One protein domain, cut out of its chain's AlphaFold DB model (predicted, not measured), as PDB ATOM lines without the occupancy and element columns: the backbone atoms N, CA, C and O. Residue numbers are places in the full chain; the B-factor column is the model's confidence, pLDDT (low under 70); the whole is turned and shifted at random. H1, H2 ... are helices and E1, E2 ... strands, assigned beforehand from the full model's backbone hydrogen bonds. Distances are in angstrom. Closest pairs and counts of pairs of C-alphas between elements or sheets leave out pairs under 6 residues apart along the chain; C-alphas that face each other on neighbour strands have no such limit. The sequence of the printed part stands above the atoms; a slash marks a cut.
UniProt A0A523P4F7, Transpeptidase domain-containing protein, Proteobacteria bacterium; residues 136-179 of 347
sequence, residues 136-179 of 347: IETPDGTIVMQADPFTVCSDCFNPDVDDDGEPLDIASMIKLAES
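AT A GLANCE: This is residues 136 to 179 of the 347 residues of the protein "Transpeptidase domain-containing protein" of Proteobacteria bacterium (UniProt A0A523P4F7). With little regular structure, the printed part is an open hook: helix H1 folds back at one end, strand E1 sits in a small turned-back loop at the other, and a long link sweeps between them. The 44 residues printed hold E1 and then H1, 13 residues in these named elements, class mixed. The whole is extended, a rod spanning 48 by 22 by 14 A, with a radius of gyration of the C-alphas of 16.1 A.

IN THESE COORDINATES: H1, residues 170 to 178, measures 12.7 A from C-alpha 170 at (17.400, -43.021, 16.189) to C-alpha 178. E1, residues 143 to 146, begins at C-alpha 143 at (48.430, -53.973, 23.055).

HOW THE PARTS SIT: In H1 every O i to N i+4 pair is within hydrogen-bond range. E1 and H1 are apart. E1 pairs with no named strand, but residues 136 to 137 pair antiparallel with its residues 143 to 145.

THE WHOLE: The two C-alphas farthest apart, those of Pro 139 and Glu 166, are 47.7 A apart. The link from E1 to H1 is long, 23 residues. Residues 138 to 143 and 148 to 154 stand free. The printed part has no cut. Residues 154 to 168 and 170 to 179 have pLDDT under 70.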
ATOM      1  N   ILE A 136      50.652 -48.874  25.490       97.25
ATOM      2  CA  ILE A 136      51.368 -49.829  26.347       97.25
ATOM      3  C   ILE A 136      51.279 -51.201  25.687       97.25
ATOM      4  O   ILE A 136      50.186 -51.663  25.362       97.25
ATOM      5  N   GLU A 137      52.423 -51.859  25.522       97.94
ATOM      6  CA  GLU A 137      52.533 -53.150  24.842       97.94
ATOM      7  C   GLU A 137      53.356 -54.139  25.660       97.94
ATOM      8  O   GLU A 137      54.281 -53.759  26.384       97.94
ATOM      9  N   THR A 138      53.032 -55.418  25.524       97.25
ATOM     10  CA  THR A 138      53.866 -56.514  26.017       97.25
ATOM     11  C   THR A 138      55.022 -56.812  25.042       97.25
ATOM     12  O   THR A 138      54.976 -56.396  23.883       97.25
ATOM     13  N   PRO A 139      56.070 -57.558  25.455       97.69
ATOM     14  CA  PRO A 139      57.194 -57.901  24.571       97.69
ATOM     15  C   PRO A 139      56.814 -58.702  23.315       97.69
ATOM     16  O   PRO A 139      57.527 -58.645  22.318       97.69
ATOM     17  N   ASP A 140      55.711 -59.451  23.358       96.75
ATOM     18  CA  ASP A 140      55.136 -60.185  22.224       96.75
ATOM     19  C   ASP A 140      54.284 -59.304  21.287       96.75
ATOM     20  O   ASP A 140      53.771 -59.799  20.289       96.75
ATOM     21  N   GLY A 141      54.164 -58.000  21.569       95.12
ATOM     22  CA  GLY A 141      53.449 -57.029  20.733       95.12
ATOM     23  C   GLY A 141      51.952 -56.913  21.026       95.12
ATOM     24  O   GLY A 141      51.231 -56.245  20.284       95.12
ATOM     25  N   THR A 142      51.461 -57.539  22.100       97.19
ATOM     26  CA  THR A 142      50.056 -57.420  22.504       97.19
ATOM     27  C   THR A 142      49.804 -56.034  23.108       97.19
ATOM     28  O   THR A 142      50.465 -55.629  24.066       97.19
ATOM     29  N   ILE A 143      48.831 -55.298  22.558       95.12
ATOM     30  CA  ILE A 143      48.430 -53.973  23.055       95.12
ATOM     31  C   ILE A 143      47.634 -54.139  24.351       95.12
ATOM     32  O   ILE A 143      46.540 -54.694  24.349       95.12
ATOM     33  N   VAL A 144      48.179 -53.633  25.455       96.62
ATOM     34  CA  VAL A 144      47.531 -53.620  26.776       96.62
ATOM     35  C   VAL A 144      46.654 -52.384  26.938       96.62
ATOM     36  O   VAL A 144      45.592 -52.440  27.554       96.62
ATOM     37  N   MET A 145      47.108 -51.253  26.401       94.12
ATOM     38  CA  MET A 145      46.392 -49.987  26.441       94.12
ATOM     39  C   MET A 145      46.729 -49.181  25.191       94.12
ATOM     40  O   MET A 145      47.890 -49.131  24.784       94.12
ATOM     41  N   GLN A 146      45.712 -48.552  24.618       94.00
ATOM     42  CA  GLN A 146      45.818 -47.559  23.559       94.00
ATOM     43  C   GLN A 146      45.067 -46.314  24.036       94.00
ATOM     44  O   GLN A 146      43.956 -46.435  24.559       94.00
ATOM     45  N   ALA A 147      45.676 -45.141  23.898       91.00
ATOM     46  CA  ALA A 147      45.027 -43.891  24.246       91.00
ATOM     47  C   ALA A 147      43.824 -43.647  23.327       91.00
ATOM     48  O   ALA A 147      43.919 -43.796  22.112       91.00
ATOM     49  N   ASP A 148      42.708 -43.240  23.928       88.56
ATOM     50  CA  ASP A 148      41.486 -42.827  23.233       88.56
ATOM     51  C   ASP A 148      41.040 -41.448  23.764       88.56
ATOM     52  O   ASP A 148      40.127 -41.342  24.604       88.56
ATOM     53  N   PRO A 149      41.786 -40.382  23.404       90.69
ATOM     54  CA  PRO A 149      41.551 -39.040  23.908       90.69
ATOM     55  C   PRO A 149      40.383 -38.362  23.191       90.69
ATOM     56  O   PRO A 149      40.131 -38.565  22.000       90.69
ATOM     57  N   PHE A 150      39.732 -37.445  23.904       89.25
ATOM     58  CA  PHE A 150      38.792 -36.527  23.280       89.25
ATOM     59  C   PHE A 150      39.505 -35.644  22.244       89.25
ATOM     60  O   PHE A 150      40.392 -34.862  22.594       89.25
ATOM     61  N   THR A 151      39.105 -35.751  20.981       88.44
ATOM     62  CA  THR A 151      39.783 -35.143  19.833       88.44
ATOM     63  C   THR A 151      38.865 -34.153  19.125       88.44
ATOM     64  O   THR A 151      37.648 -34.335  19.048       88.44
ATOM     65  N   VAL A 152      39.448 -33.063  18.625       87.94
ATOM     66  CA  VAL A 152      38.717 -32.087  17.815       87.94
ATOM     67  C   VAL A 152      38.389 -32.718  16.479       87.94
ATOM     68  O   VAL A 152      39.287 -33.144  15.760       87.94
ATOM     69  N   CYS A 153      37.110 -32.744  16.144       74.62
ATOM     70  CA  CYS A 153      36.678 -33.201  14.846       74.62
ATOM     71  C   CYS A 153      35.568 -32.294  14.333       74.62
ATOM     72  O   CYS A 153      34.520 -32.173  14.966       74.62
ATOM     73  N   SER A 154      35.838 -31.618  13.217       62.66
ATOM     74  CA  SER A 154      34.858 -30.787  12.517       62.66
ATOM     75  C   SER A 154      33.750 -31.628  11.886       62.66
ATOM     76  O   SER A 154      32.610 -31.176  11.847       62.66
ATOM     77  N   ASP A 155      34.085 -32.858  11.483       59.03
ATOM     78  CA  ASP A 155      33.244 -33.686  10.611       59.03
ATOM     79  C   ASP A 155      32.671 -34.917  11.336       59.03
ATOM     80  O   ASP A 155      31.813 -35.608  10.810       59.03
ATOM     81  N   CYS A 156      33.118 -35.215  12.562       56.50
ATOM     82  CA  CYS A 156      32.724 -36.449  13.255       56.50
ATOM     83  C   CYS A 156      31.343 -36.364  13.912       56.50
ATOM     84  O   CYS A 156      30.824 -37.398  14.318       56.50
ATOM     85  N   PHE A 157      30.780 -35.164  14.087       52.38
ATOM     86  CA  PHE A 157      29.489 -34.980  14.748       52.38
ATOM     87  C   PHE A 157      28.804 -33.688  14.291       52.38
ATOM     88  O   PHE A 157      29.089 -32.604  14.804       52.38
ATOM     89  N   ASN A 158      27.817 -33.828  13.409       51.22
ATOM     90  CA  ASN A 158      26.626 -32.995  13.477       51.22
ATOM     91  C   ASN A 158      25.494 -33.890  14.015       51.22
ATOM     92  O   ASN A 158      24.974 -34.707  13.268       51.22
ATOM     93  N   PRO A 159      25.143 -33.828  15.314       51.00
ATOM     94  CA  PRO A 159      24.160 -34.747  15.901       51.00
ATOM     95  C   PRO A 159      22.758 -34.598  15.295       51.00
ATOM     96  O   PRO A 159      21.894 -35.432  15.552       51.00
ATOM     97  N   ASP A 160      22.550 -33.547  14.504       49.19
ATOM     98  CA  ASP A 160      21.285 -33.236  13.870       49.19
ATOM     99  C   ASP A 160      21.188 -33.750  12.430       49.19
ATOM    100  O   ASP A 160      20.076 -33.749  11.916       49.19
ATOM    101  N   VAL A 161      22.287 -34.164  11.771       53.12
ATOM    102  CA  VAL A 161      22.261 -34.563  10.348       53.12
ATOM    103  C   VAL A 161      23.293 -35.632   9.960       53.12
ATOM    104  O   VAL A 161      24.361 -35.723  10.560       53.12
ATOM    105  N   ASP A 162      22.976 -36.433   8.944       57.06
ATOM    106  CA  ASP A 162      23.879 -37.388   8.299       57.06
ATOM    107  C   ASP A 162      24.874 -36.702   7.334       57.06
ATOM    108  O   ASP A 162      24.885 -35.476   7.200       57.06
ATOM    109  N   ASP A 163      25.732 -37.493   6.674       52.88
ATOM    110  CA  ASP A 163      26.739 -37.015   5.702       52.88
ATOM    111  C   ASP A 163      26.124 -36.239   4.518       52.88
ATOM    112  O   ASP A 163      26.817 -35.457   3.863       52.88
ATOM    113  N   ASP A 164      24.825 -36.420   4.262       62.97
ATOM    114  CA  ASP A 164      24.073 -35.740   3.208       62.97
ATOM    115  C   ASP A 164      23.320 -34.494   3.729       62.97
ATOM    116  O   ASP A 164      22.736 -33.741   2.944       62.97
ATOM    117  N   GLY A 165      23.382 -34.212   5.038       57.62
ATOM    118  CA  GLY A 165      22.728 -33.066   5.669       57.62
ATOM    119  C   GLY A 165      21.265 -33.305   6.065       57.62
ATOM    120  O   GLY A 165      20.559 -32.334   6.347       57.62
ATOM    121  N   GLU A 166      20.811 -34.558   6.111       63.91
ATOM    122  CA  GLU A 166      19.448 -34.959   6.474       63.91
ATOM    123  C   GLU A 166      19.343 -35.420   7.938       63.91
ATOM    124  O   GLU A 166      20.288 -36.002   8.463       63.91
ATOM    125  N   PRO A 167      18.207 -35.212   8.633       63.78
ATOM    126  CA  PRO A 167      18.064 -35.579  10.038       63.78
ATOM    127  C   PRO A 167      18.336 -37.059  10.334       63.78
ATOM    128  O   PRO A 167      17.650 -37.939   9.812       63.78
ATOM    129  N   LEU A 168      19.285 -37.327  11.236       64.69
ATOM    130  CA  LEU A 168      19.630 -38.689  11.658       64.69
ATOM    131  C   LEU A 168      18.447 -39.378  12.354       64.69
ATOM    132  O   LEU A 168      17.841 -38.837  13.282       64.69
ATOM    133  N   ASP A 169      18.151 -40.617  11.953       74.06
ATOM    134  CA  ASP A 169      17.199 -41.459  12.671       74.06
ATOM    135  C   ASP A 169      17.824 -42.090  13.932       74.06
ATOM    136  O   ASP A 169      19.040 -42.239  14.072       74.06
ATOM    137  N   ILE A 170      16.971 -42.485  14.883       65.94
ATOM    138  CA  ILE A 170      17.400 -43.021  16.189       65.94
ATOM    139  C   ILE A 170      18.287 -44.270  16.031       65.94
ATOM    140  O   ILE A 170      19.194 -44.493  16.832       65.94
ATOM    141  N   ALA A 171      18.049 -45.089  15.004       69.81
ATOM    142  CA  ALA A 171      18.827 -46.299  14.757       69.81
ATOM    143  C   ALA A 171      20.251 -45.972  14.283       69.81
ATOM    144  O   ALA A 171      21.209 -46.594  14.742       69.81
ATOM    145  N   SER A 172      20.396 -44.973  13.415       63.69
ATOM    146  CA  SER A 172      21.676 -44.482  12.911       63.69
ATOM    147  C   SER A 172      22.466 -43.784  14.008       63.69
ATOM    148  O   SER A 172      23.665 -44.019  14.113       63.69
ATOM    149  N   MET A 173      21.799 -43.044  14.902       59.31
ATOM    150  CA  MET A 173      22.425 -42.462  16.098       59.31
ATOM    151  C   MET A 173      23.024 -43.529  17.031       59.31
ATOM    152  O   MET A 173      24.144 -43.367  17.510       59.31
ATOM    153  N   ILE A 174      22.304 -44.635  17.272       61.28
ATOM    154  CA  ILE A 174      22.785 -45.752  18.110       61.28
ATOM    155  C   ILE A 174      23.967 -46.461  17.438       61.28
ATOM    156  O   ILE A 174      24.977 -46.732  18.080       61.28
ATOM    157  N   LYS A 175      23.873 -46.714  16.130       61.59
ATOM    158  CA  LYS A 175      24.911 -47.413  15.362       61.59
ATOM    159  C   LYS A 175      26.192 -46.586  15.207       61.59
ATOM    160  O   LYS A 175      27.281 -47.157  15.207       61.59
ATOM    161  N   LEU A 176      26.065 -45.258  15.102       56.91
ATOM    162  CA  LEU A 176      27.194 -44.330  15.152       56.91
ATOM    163  C   LEU A 176      27.913 -44.480  16.494       56.91
ATOM    164  O   LEU A 176      29.097 -44.801  16.496       56.91
ATOM    165  N   ALA A 177      27.175 -44.363  17.603       55.22
ATOM    166  CA  ALA A 177      27.710 -44.427  18.965       55.22
ATOM    167  C   ALA A 177      28.412 -45.757  19.315       55.22
ATOM    168  O   ALA A 177      29.227 -45.790  20.234       55.22
ATOM    169  N   GLU A 178      28.100 -46.844  18.602       54.44
ATOM    170  CA  GLU A 178      28.702 -48.176  18.778       54.44
ATOM    171  C   GLU A 178      29.941 -48.433  17.901       54.44
ATOM    172  O   GLU A 178      30.714 -49.354  18.177       54.44
ATOM    173  N   SER A 179      30.153 -47.651  16.839       55.50
ATOM    174  CA  SER A 179      31.396 -47.716  16.061       55.50
ATOM    175  C   SER A 179      32.532 -47.053  16.853       55.50
ATOM    176  O   SER A 179      32.258 -46.201  17.687       55.50
TER     177      SER A 179